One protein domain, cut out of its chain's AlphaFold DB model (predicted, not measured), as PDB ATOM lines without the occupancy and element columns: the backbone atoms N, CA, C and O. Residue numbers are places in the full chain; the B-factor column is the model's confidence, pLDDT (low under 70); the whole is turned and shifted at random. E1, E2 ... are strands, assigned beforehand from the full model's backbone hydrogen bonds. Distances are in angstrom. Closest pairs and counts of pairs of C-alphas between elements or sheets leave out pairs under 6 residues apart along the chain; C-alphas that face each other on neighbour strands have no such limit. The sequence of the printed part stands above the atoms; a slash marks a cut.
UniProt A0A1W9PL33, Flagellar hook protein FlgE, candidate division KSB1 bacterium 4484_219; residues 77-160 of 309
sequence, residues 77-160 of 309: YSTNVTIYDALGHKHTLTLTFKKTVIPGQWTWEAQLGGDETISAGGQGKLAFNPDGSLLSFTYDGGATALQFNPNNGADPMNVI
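What this domain is: This is residues 77 to 160 of the 309 residues of the protein "Flagellar hook protein FlgE" of candidate division KSB1 bacterium 4484_219 (UniProt A0A1W9PL33). The model is a long, strongly curled sheet of five strands, like part of a barrel left open between E1 and E6, with a small sheet E4, E7, E8 continuing past the start of E5. E4 runs on into E5, tying the two sheets together. The 84 printed residues hold eight named strands, E1 to E8 along the chain, and no named helix: all strand. The orders are E1 - E2 - E3 - E5 - E6 and E4 - E7 - E8, both antiparallel. The whole is elongated, 45 by 24 by 19 A, and only just compact, close to loose, with a radius of gyration of the C-alphas of 14.1 A.

How they stand to each other: Begin at E1, residues 77 to 84, an edge strand; it forms a hairpin with E2, residues 90 to 99, where N 81 and O 93 are 2.7 A apart. E2 and E3, residues 105 to 112, make the next hairpin, N 94 to O 111 being 2.7 A; E1, E2 and E3 are a meander, each strand the antiparallel neighbour of the one before. Beside E3 look for E5, residues 123 to 128, with N 106 and O 126 at 2.8 A. Its hairpin partner is E6, residues 134 to 139, the other edge, with N 127 and O 136 at 2.9 A. E4, residues 117 to 120, runs on into E5 at 57 degrees across 2 residues. E7, residues 146 to 149, is its neighbour, N 147 to O 120 being 2.8 A, and forms a hairpin with E8, residues 157 to 159, N 159 to O 146 being 2.8 A. E3 and E7 are only just apart, at 8.1 A.

Where its parts are: Find C-alpha 77 at (23.131, 96.418, 83.730); E1 runs 23.2 A from there. E2 spans 29.3 A, E3 23.7 A, E5 16.9 A and E6 14.9 A. E8 ends at C-alpha 159, (17.878, 77.117, 88.269).

The domain as a whole: The farthest C-alphas, of Asp 131 and Gly 153, are 45.7 A apart. The printed part has no cut and no long link, and no printed residue is under pLDDT 70.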
ATOM      1  N   TYR A  77      22.430  97.304  84.643       87.44
ATOM      2  CA  TYR A  77      23.131  96.418  83.730       87.44
ATOM      3  C   TYR A  77      22.260  95.196  83.465       87.44
ATOM      4  O   TYR A  77      21.586  94.713  84.369       87.44
ATOM      5  N   SER A  78      22.213  94.703  82.231       89.19
ATOM      6  CA  SER A  78      21.414  93.522  81.894       89.19
ATOM      7  C   SER A  78      22.201  92.561  81.026       89.19
ATOM      8  O   SER A  78      22.983  92.984  80.177       89.19
ATOM      9  N   THR A  79      21.996  91.273  81.266       89.19
ATOM     10  CA  THR A  79      22.636  90.176  80.545       89.19
ATOM     11  C   THR A  79      21.620  89.088  80.242       89.19
ATOM     12  O   THR A  79      20.639  88.936  80.966       89.19
ATOM     13  N   ASN A  80      21.874  88.317  79.189       89.94
ATOM     14  CA  ASN A  80      20.983  87.263  78.729       89.94
ATOM     15  C   ASN A  80      21.715  85.924  78.857       89.94
ATOM     16  O   ASN A  80      22.844  85.783  78.386       89.94
ATOM     17  N   VAL A  81      21.059  84.937  79.450       88.75
ATOM     18  CA  VAL A  81      21.545  83.571  79.646       88.75
ATOM     19  C   VAL A  81      20.571  82.632  78.947       88.75
ATOM     20  O   VAL A  81      19.365  82.724  79.147       88.75
ATOM     21  N   THR A  82      21.065  81.720  78.115       90.38
ATOM     22  CA  THR A  82      20.213  80.665  77.550       90.38
ATOM     23  C   THR A  82      20.241  79.460  78.471       90.38
ATOM     24  O   THR A  82      21.308  78.875  78.639       90.38
ATOM     25  N   ILE A  83      19.084  79.085  79.009       91.12
ATOM     26  CA  ILE A  83      18.872  77.877  79.815       91.12
ATOM     27  C   ILE A  83      18.053  76.856  79.017       91.12
ATOM     28  O   ILE A  83      17.452  77.196  77.993       91.12
ATOM     29  N   TYR A  84      18.033  75.604  79.470       91.31
ATOM     30  CA  TYR A  84      17.334  74.510  78.794       91.31
ATOM     31  C   TYR A  84      16.295  73.873  79.703       91.31
ATOM     32  O   TYR A  84      16.555  73.731  80.898       91.31
ATOM     33  N   ASP A  85      15.153  73.475  79.135       91.00
ATOM     34  CA  ASP A  85      14.147  72.719  79.876       91.00
ATOM     35  C   ASP A  85      14.402  71.200  79.904       91.00
ATOM     36  O   ASP A  85      15.297  70.679  79.234       91.00
ATOM     37  N   ALA A  86      13.581  70.465  80.661       88.62
ATOM     38  CA  ALA A  86      13.631  69.002  80.724       88.62
ATOM     39  C   ALA A  86      13.339  68.306  79.375       88.62
ATOM     40  O   ALA A  86      13.703  67.144  79.192       88.62
ATOM     41  N   LEU A  87      12.703  68.999  78.423       88.38
ATOM     42  CA  LEU A  87      12.435  68.517  77.063       88.38
ATOM     43  C   LEU A  87      13.545  68.920  76.068       88.38
ATOM     44  O   LEU A  87      13.559  68.450  74.927       88.38
ATOM     45  N   GLY A  88      14.501  69.750  76.494       86.81
ATOM     46  CA  GLY A  88      15.600  70.274  75.692       86.81
ATOM     47  C   GLY A  88      15.271  71.535  74.884       86.81
ATOM     48  O   GLY A  88      16.061  71.886  73.999       86.81
ATOM     49  N   HIS A  89      14.150  72.216  75.144       89.38
ATOM     50  CA  HIS A  89      13.864  73.538  74.579       89.38
ATOM     51  C   HIS A  89      14.728  74.614  75.233       89.38
ATOM     52  O   HIS A  89      15.151  74.496  76.379       89.38
ATOM     53  N   LYS A  90      15.004  75.673  74.469       91.00
ATOM     54  CA  LYS A  90      15.800  76.820  74.911       91.00
ATOM     55  C   LYS A  90      14.890  77.888  75.496       91.00
ATOM     56  O   LYS A  90      13.933  78.278  74.835       91.00
ATOM     57  N   HIS A  91      15.280  78.434  76.639       91.12
ATOM     58  CA  HIS A  91      14.659  79.608  77.246       91.12
ATOM     59  C   HIS A  91      15.710  80.699  77.443       91.12
ATOM     60  O   HIS A  91      16.863  80.414  77.780       91.12
ATOM     61  N   THR A  92      15.330  81.955  77.212       92.31
ATOM     62  CA  THR A  92      16.223  83.104  77.414       92.31
ATOM     63  C   THR A  92      15.897  83.757  78.749       92.31
ATOM     64  O   THR A  92      14.843  84.369  78.898       92.31
ATOM     65  N   LEU A  93      16.813  83.621  79.702       91.88
ATOM     66  CA  LEU A  93      16.787  84.265  81.005       91.88
ATOM     67  C   LEU A  93      17.540  85.595  80.933       91.88
ATOM     68  O   LEU A  93      18.757  85.621  80.766       91.88
ATOM     69  N   THR A  94      16.835  86.700  81.097       92.62
ATOM     70  CA  THR A  94      17.421  88.031  81.222       92.62
ATOM     71  C   THR A  94      17.601  88.369  82.696       92.62
ATOM     72  O   THR A  94      16.633  88.416  83.447       92.62
ATOM     73  N   LEU A  95      18.841  88.616  83.109       92.06
ATOM     74  CA  LEU A  95      19.181  89.099  84.445       92.06
ATOM     75  C   LEU A  95      19.474  90.593  84.378       92.06
ATOM     76  O   LEU A  95      20.359  91.024  83.636       92.06
ATOM     77  N   THR A  96      18.768  91.376  85.181       92.12
ATOM     78  CA  THR A  96      18.941  92.821  85.301       92.12
ATOM     79  C   THR A  96      19.418  93.167  86.703       92.12
ATOM     80  O   THR A  96      18.724  92.920  87.680       92.12
ATOM     81  N   PHE A  97      20.591  93.786  86.799       91.12
ATOM     82  CA  PHE A  97      21.162  94.326  88.028       91.12
ATOM     83  C   PHE A  97      20.931  95.833  88.063       91.12
ATOM     84  O   PHE A  97      21.263  96.524  87.099       91.12
ATOM     85  N   LYS A  98      20.401  96.352  89.165       88.88
ATOM     86  CA  LYS A  98      20.205  97.784  89.416       88.88
ATOM     87  C   LYS A  98      20.973  98.173  90.671       88.88
ATOM     88  O   LYS A  98      20.939  97.437  91.660       88.88
ATOM     89  N   LYS A  99      21.707  99.286  90.629       85.62
ATOM     90  CA  LYS A  99      22.338  99.826  91.842       85.62
ATOM     91  C   LYS A  99      21.258 100.229  92.834       85.62
ATOM     92  O   LYS A  99      20.153 100.555  92.437       85.62
ATOM     93  N   THR A 100      21.588 100.215  94.116       83.56
ATOM     94  CA  THR A 100      20.744 100.817  95.153       83.56
ATOM     95  C   THR A 100      21.393 102.090  95.688       83.56
ATOM     96  O   THR A 100      22.571 102.347  95.425       83.56
ATOM     97  N   VAL A 101      20.645 102.836  96.503       75.88
ATOM     98  CA  VAL A 101      21.148 104.031  97.200       75.88
ATOM     99  C   VAL A 101      22.273 103.698  98.187       75.88
ATOM    100  O   VAL A 101      23.050 104.570  98.565       75.88
ATOM    101  N   ILE A 102      22.383 102.432  98.611       80.38
ATOM    102  CA  ILE A 102      23.421 101.979  99.535       80.38
ATOM    103  C   ILE A 102      24.679 101.594  98.734       80.38
ATOM    104  O   ILE A 102      24.615 100.698  97.884       80.38
ATOM    105  N   PRO A 103      25.849 102.202  99.019       82.69
ATOM    106  CA  PRO A 103      27.094 101.853  98.346       82.69
ATOM    107  C   PRO A 103      27.421 100.361  98.461       82.69
ATOM    108  O   PRO A 103      27.350  99.776  99.539       82.69
ATOM    109  N   GLY A 104      27.792  99.747  97.337       84.25
ATOM    110  CA  GLY A 104      28.132  98.321  97.277       84.25
ATOM    111  C   GLY A 104      26.927  97.374  97.279       84.25
ATOM    112  O   GLY A 104      27.131  96.165  97.237       84.25
ATOM    113  N   GLN A 105      25.687  97.884  97.298       90.00
ATOM    114  CA  GLN A 105      24.472  97.069  97.205       90.00
ATOM    115  C   GLN A 105      23.737  97.270  95.880       90.00
ATOM    116  O   GLN A 105      23.576  98.387  95.377       90.00
ATOM    117  N   TRP A 106      23.243  96.157  95.353       91.50
ATOM    118  CA  TRP A 106      22.511  96.037  94.104       91.50
ATOM    119  C   TRP A 106      21.267  95.179  94.321       91.50
ATOM    120  O   TRP A 106      21.270  94.234  95.114       91.50
ATOM    121  N   THR A 107      20.211  95.469  93.579       92.69
ATOM    122  CA  THR A 107      19.086  94.550  93.391       92.69
ATOM    123  C   THR A 107      19.243  93.849  92.058       92.69
ATOM    124  O   THR A 107      19.690  94.461  91.086       92.69
ATOM    125  N   TRP A 108      18.861  92.584  91.993       93.06
ATOM    126  CA  TRP A 108      18.831  91.835  90.748       93.06
ATOM    127  C   TRP A 108      17.429  91.277  90.511       93.06
ATOM    128  O   TRP A 108      16.718  90.942  91.456       93.06
ATOM    129  N   GLU A 109      17.042  91.196  89.246       94.00
ATOM    130  CA  GLU A 109      15.767  90.650  88.793       94.00
ATOM    131  C   GLU A 109      16.017  89.748  87.584       94.00
ATOM    132  O   GLU A 109      16.851  90.044  86.727       94.00
ATOM    133  N   ALA A 110      15.308  88.633  87.540       94.12
ATOM    134  CA  ALA A 110      15.276  87.664  86.470       94.12
ATOM    135  C   ALA A 110      13.958  87.799  85.712       94.12
ATOM    136  O   ALA A 110      12.884  87.843  86.305       94.12
ATOM    137  N   GLN A 111      14.046  87.795  84.390       92.88
ATOM    138  CA  GLN A 111      12.902  87.762  83.494       92.88
ATOM    139  C   GLN A 111      13.127  86.666  82.461       92.88
ATOM    140  O   GLN A 111      14.230  86.509  81.943       92.88
ATOM    141  N   LEU A 112      12.087  85.897  82.163       91.69
ATOM    142  CA  LEU A 112      12.093  84.940  81.061       91.69
ATOM    143  C   LEU A 112      11.300  85.541  79.904       91.69
ATOM    144  O   LEU A 112      10.327  86.260  80.120       91.69
ATOM    145  N   GLY A 113      11.764  85.312  78.680       83.56
ATOM    146  CA  GLY A 113      11.096  85.830  77.491       83.56
ATOM    147  C   GLY A 113      10.114  84.825  76.902       83.56
ATOM    148  O   GLY A 113      10.570  83.796  76.422       83.56
ATOM    149  N   GLY A 114       8.830  85.188  76.825       83.81
ATOM    150  CA  GLY A 114       7.777  84.356  76.239       83.81
ATOM    151  C   GLY A 114       6.562  84.237  77.161       83.81
ATOM    152  O   GLY A 114       6.186  85.214  77.810       83.81
ATOM    153  N   ASP A 115       5.956  83.049  77.186       86.12
ATOM    154  CA  ASP A 115       4.804  82.701  78.032       86.12
ATOM    155  C   ASP A 115       5.227  82.036  79.363       86.12
ATOM    156  O   ASP A 115       4.385  81.561  80.132       86.12
ATOM    157  N   GLU A 116       6.528  81.953  79.650       92.31
ATOM    158  CA  GLU A 116       7.069  81.362  80.872       92.31
ATOM    159  C   GLU A 116       6.732  82.199  82.111       92.31
ATOM    160  O   GLU A 116       6.691  83.430  82.086       92.31
ATOM    161  N   THR A 117       6.553  81.527  83.248       92.25
ATOM    162  CA  THR A 117       6.243  82.195  84.520       92.25
ATOM    163  C   THR A 117       7.244  81.820  85.597       92.25
ATOM    164  O   THR A 117       7.429  80.637  85.886       92.25
ATOM    165  N   ILE A 118       7.843  82.822  86.241       93.00
ATOM    166  CA  ILE A 118       8.688  82.634  87.424       93.00
ATOM    167  C   ILE A 118       7.779  82.495  88.648       93.00
ATOM    168  O   ILE A 118       7.017  83.406  88.970       93.00
ATOM    169  N   SER A 119       7.840  81.351  89.324       91.44
ATOM    170  CA  SER A 119       7.020  81.054  90.503       91.44
ATOM    171  C   SER A 119       7.685  81.483  91.811       91.44
ATOM    172  O   SER A 119       6.987  81.811  92.769       91.44
ATOM    173  N   ALA A 120       9.021  81.490  91.867       93.19
ATOM    174  CA  ALA A 120       9.800  81.929  93.024       93.19
ATOM    175  C   ALA A 120      11.244  82.279  92.627       93.19
ATOM    176  O   ALA A 120      11.729  81.863  91.578       93.19
ATOM    177  N   GLY A 121      11.952  83.028  93.480       92.31
ATOM    178  CA  GLY A 121      13.380  83.309  93.286       92.31
ATOM    179  C   GLY A 121      13.705  84.137  92.038       92.31
ATOM    180  O   GLY A 121      14.807  84.042  91.516       92.31
ATOM    181  N   GLY A 122      12.750  84.933  91.550       93.31
ATOM    182  CA  GLY A 122      12.918  85.814  90.390       93.31
ATOM    183  C   GLY A 122      13.686  87.098  90.661       93.31
ATOM    184  O   GLY A 122      13.935  87.858  89.742       93.31
ATOM    185  N   GLN A 123      14.026  87.385  91.909       94.25
ATOM    186  CA  GLN A 123      14.666  88.635  92.288       94.25
ATOM    187  C   GLN A 123      15.371  88.485  93.629       94.25
ATOM    188  O   GLN A 123      15.088  87.555  94.396       94.25
ATOM    189  N   GLY A 124      16.239  89.438  93.937       94.19
ATOM    190  CA  GLY A 124      16.804  89.573  95.265       94.19
ATOM    191  C   GLY A 124      17.885  90.636  95.358       94.19
ATOM    192  O   GLY A 124      17.919  91.602  94.588       94.19
ATOM    193  N   LYS A 125      18.773  90.470  96.340       93.31
ATOM    194  CA  LYS A 125      19.817  91.446  96.667       93.31
ATOM    195  C   LYS A 125      21.207  90.853  96.528       93.31
ATOM    196  O   LYS A 125      21.448  89.694  96.870       93.31
ATOM    197  N   LEU A 126      22.115  91.697  96.065       93.50
ATOM    198  CA  LEU A 126      23.530  91.436  95.869       93.50
ATOM    199  C   LEU A 126      24.317  92.530  96.597       93.50
ATOM    200  O   LEU A 126      24.031  93.714  96.437       93.50
ATOM    201  N   ALA A 127      25.302  92.144  97.398       93.88
ATOM    202  CA  ALA A 127      26.187  93.078  98.081       93.88
ATOM    203  C   ALA A 127      27.648  92.710  97.839       93.88
ATOM    204  O   ALA A 127      27.985  91.527  97.748       93.88
ATOM    205  N   PHE A 128      28.505  93.724  97.807       94.81
ATOM    206  CA  PHE A 128      29.950  93.603  97.658       94.81
ATOM    207  C   PHE A 128      30.678  94.177  98.869       94.81
ATOM    208  O   PHE A 128      30.209  95.113  99.523       94.81
ATOM    209  N   ASN A 129      31.847  93.616  99.154       93.94
ATOM    210  CA  ASN A 129      32.788  94.167 100.114       93.94
ATOM    211  C   ASN A 129      33.447  95.444  99.558       93.94
ATOM    212  O   ASN A 129      33.479  95.650  98.341       93.94
ATOM    213  N   PRO A 130      34.044  96.292 100.419       91.81
ATOM    214  CA  PRO A 130      34.772  97.484  99.976       91.81
ATOM    215  C   PRO A 130      35.948  97.207  99.025       91.81
ATOM    216  O   PRO A 130      36.374  98.111  98.311       91.81
ATOM    217  N   ASP A 131      36.478  95.981  99.017       90.88
ATOM    218  CA  ASP A 131      37.540  95.531  98.108       90.88
ATOM    219  C   ASP A 131      37.022  95.069  96.729       90.88
ATOM    220  O   ASP A 131      37.819  94.749  95.849       90.88
ATOM    221  N   GLY A 132      35.700  95.067  96.520       90.00
ATOM    222  CA  GLY A 132      35.048  94.648  95.278       90.00
ATOM    223  C   GLY A 132      34.712  93.156  95.198       90.00
ATOM    224  O   GLY A 132      34.097  92.739  94.212       90.00
ATOM    225  N   SER A 133      35.071  92.357  96.209       93.75
ATOM    226  CA  SER A 133      34.698  90.937  96.300       93.75
ATOM    227  C   SER A 133      33.223  90.750  96.672       93.75
ATOM    228  O   SER A 133      32.597  91.629  97.273       93.75
ATOM    229  N   LEU A 134      32.640  89.602  96.317       93.94
ATOM    230  CA  LEU A 134      31.241  89.289  96.619       93.94
ATOM    231  C   LEU A 134      31.021  89.176  98.135       93.94
ATOM    232  O   LEU A 134      31.649  88.351  98.783       93.94
ATOM    233  N   LEU A 135      30.095  89.936  98.718       94.75
ATOM    234  CA  LEU A 135      29.729  89.787 100.133       94.75
ATOM    235  C   LEU A 135      28.535  88.844 100.304       94.75
ATOM    236  O   LEU A 135      28.558  87.957 101.152       94.75
ATOM    237  N   SER A 136      27.479  89.038  99.516       93.38
ATOM    238  CA  SER A 136      26.287  88.189  99.593       93.38
ATOM    239  C   SER A 136      25.476  88.235  98.307       93.38
ATOM    240  O   SER A 136      25.412  89.274  97.651       93.38
ATOM    241  N   PHE A 137      24.808  87.128  98.003       93.19
ATOM    242  CA  PHE A 137      23.783  87.033  96.976       93.19
ATOM    243  C   PHE A 137      22.593  86.286  97.561       93.19
ATOM    244  O   PHE A 137      22.740  85.203  98.125       93.19
ATOM    245  N   THR A 138      21.423  86.902  97.489       93.94
ATOM    246  CA  THR A 138      20.209  86.424  98.148       93.94
ATOM    247  C   THR A 138      19.048  86.470  97.176       93.94
ATOM    248  O   THR A 138      19.013  87.335  96.298       93.94
ATOM    249  N   TYR A 139      18.104  85.554  97.361       94.06
ATOM    250  CA  TYR A 139      16.803  85.583  96.709       94.06
ATOM    251  C   TYR A 139      15.775  86.142  97.694       94.06
ATOM    252  O   TYR A 139      15.801  85.819  98.888       94.06
ATOM    253  N   ASP A 140      14.838  86.941  97.200       91.56
ATOM    254  CA  ASP A 140      13.712  87.392  98.009       91.56
ATOM    255  C   ASP A 140      12.774  86.221  98.350       91.56
ATOM    256  O   ASP A 140      12.722  85.193  97.670       91.56
ATOM    257  N   GLY A 141      12.024  86.361  99.446       86.19
ATOM    258  CA  GLY A 141      11.045  85.353  99.873       86.19
ATOM    259  C   GLY A 141      11.649  84.047 100.407       86.19
ATOM    260  O   GLY A 141      10.914  83.082 100.600       86.19
ATOM    261  N   GLY A 142      12.963  84.000 100.659       83.88
ATOM    262  CA  GLY A 142      13.640  82.821 101.211       83.88
ATOM    263  C   GLY A 142      13.842  81.683 100.207       83.88
ATOM    264  O   GLY A 142      14.111  80.553 100.612       83.88
ATOM    265  N   ALA A 143      13.706  81.963  98.909       89.88
ATOM    266  CA  ALA A 143      14.032  80.999  97.870       89.88
ATOM    267  C   ALA A 143      15.540  80.677  97.865       89.88
ATOM    268  O   ALA A 143      16.377  81.475  98.282       89.88
ATOM    269  N   THR A 144      15.893  79.492  97.376       90.50
ATOM    270  CA  THR A 144      17.294  79.057  97.220       90.50
ATOM    271  C   THR A 144      17.707  78.907  95.756       90.50
ATOM    272  O   THR A 144      18.864  78.619  95.468       90.50
ATOM    273  N   ALA A 145      16.753  79.059  94.838       92.94
ATOM    274  CA  ALA A 145      16.922  78.921  93.400       92.94
ATOM    275  C   ALA A 145      15.836  79.731  92.681       92.94
ATOM    276  O   ALA A 145      14.753  79.948  93.238       92.94
ATOM    277  N   LEU A 146      16.109  80.115  91.437       93.12
ATOM    278  CA  LEU A 146      15.109  80.629  90.512       93.12
ATOM    279  C   LEU A 146      14.203  79.470  90.089       93.12
ATOM    280  O   LEU A 146      14.671  78.505  89.489       93.12
ATOM    281  N   GLN A 147      12.916  79.560  90.394       94.19
ATOM    282  CA  GLN A 147      11.931  78.550  90.019       94.19
ATOM    283  C   GLN A 147      11.055  79.102  88.908       94.19
ATOM    284  O   GLN A 147      10.443  80.161  89.066       94.19
ATOM    285  N   PHE A 148      10.976  78.391  87.790       94.06
ATOM    286  CA  PHE A 148      10.124  78.797  86.682       94.06
ATOM    287  C   PHE A 148       9.365  77.620  86.087       94.06
ATOM    288  O   PHE A 148       9.811  76.473  86.122       94.06
ATOM    289  N   ASN A 149       8.195  77.925  85.539       93.94
ATOM    290  CA  ASN A 149       7.413  77.007  84.733       93.94
ATOM    291  C   ASN A 149       7.562  77.404  83.253       93.94
ATOM    292  O   ASN A 149       7.152  78.514  82.896       93.94
ATOM    293  N   PRO A 150       8.120  76.520  82.403       91.88
ATOM    294  CA  PRO A 150       8.201  76.732  80.959       91.88
ATOM    295  C   PRO A 150       6.844  76.889  80.253       91.88
ATOM    296  O   PRO A 150       6.805  77.344  79.115       91.88
ATOM    297  N   ASN A 151       5.734  76.471  80.878       91.75
ATOM    298  CA  ASN A 151       4.368  76.517  80.330       91.75
ATOM    299  C   ASN A 151       4.193  75.838  78.953       91.75
ATOM    300  O   ASN A 151       3.222  76.085  78.241       91.75
ATOM    301  N   ASN A 152       5.093  74.920  78.601       89.06
ATOM    302  CA  ASN A 152       5.114  74.194  77.328       89.06
ATOM    303  C   ASN A 152       4.843  72.679  77.486       89.06
ATOM    304  O   ASN A 152       5.048  71.908  76.551       89.06
ATOM    305  N   GLY A 153       4.393  72.253  78.672       87.88
ATOM    306  CA  GLY A 153       4.177  70.846  79.028       87.88
ATOM    307  C   GLY A 153       5.375  70.159  79.696       87.88
ATOM    308  O   GLY A 153       5.233  69.011  80.110       87.88
ATOM    309  N   ALA A 154       6.522  70.834  79.825       89.69
ATOM    310  CA  ALA A 154       7.614  70.399  80.692       89.69
ATOM    311  C   ALA A 154       7.279  70.619  82.179       89.69
ATOM    312  O   ALA A 154       6.494  71.503  82.531       89.69
ATOM    313  N   ASP A 155       7.910  69.831  83.051       92.06
ATOM    314  CA  ASP A 155       7.823  70.034  84.497       92.06
ATOM    315  C   ASP A 155       8.493  71.364  84.909       92.06
ATOM    316  O   ASP A 155       9.472  71.777  84.279       92.06
ATOM    317  N   PRO A 156       8.016  72.038  85.976       92.31
ATOM    318  CA  PRO A 156       8.683  73.213  86.533       92.31
ATOM    319  C   PRO A 156      10.132  72.926  86.939       92.31
ATOM    320  O   PRO A 156      10.459  71.833  87.406       92.31
ATOM    321  N   MET A 157      10.995  73.931  86.809       91.56
ATOM    322  CA  MET A 157      12.438  73.778  86.974       91.56
ATOM    323  C   MET A 157      13.030  74.738  87.990       91.56
ATOM    324  O   MET A 157      12.576  75.872  88.138       91.56
ATOM    325  N   ASN A 158      14.105  74.277  88.630       93.19
ATOM    326  CA  ASN A 158      14.908  75.052  89.564       93.19
ATOM    327  C   ASN A 158      16.269  75.350  88.928       93.19
ATOM    328  O   ASN A 158      17.022  74.428  88.625       93.19
ATOM    329  N   VAL A 159      16.593  76.629  88.772       92.00
ATOM    330  CA  VAL A 159      17.878  77.117  88.269       92.00
ATOM    331  C   VAL A 159      18.631  77.762  89.421       92.00
ATOM    332  O   VAL A 159      18.168  78.736  90.018       92.00
ATOM    333  N   ILE A 160      19.799  77.219  89.749       92.00
ATOM    334  CA  ILE A 160      20.688  77.804  90.753       92.00
ATOM    335  C   ILE A 160      21.647  78.741  90.027       92.00
ATOM    336  O   ILE A 160      22.428  78.308  89.184       92.00
TER     337      ILE A 160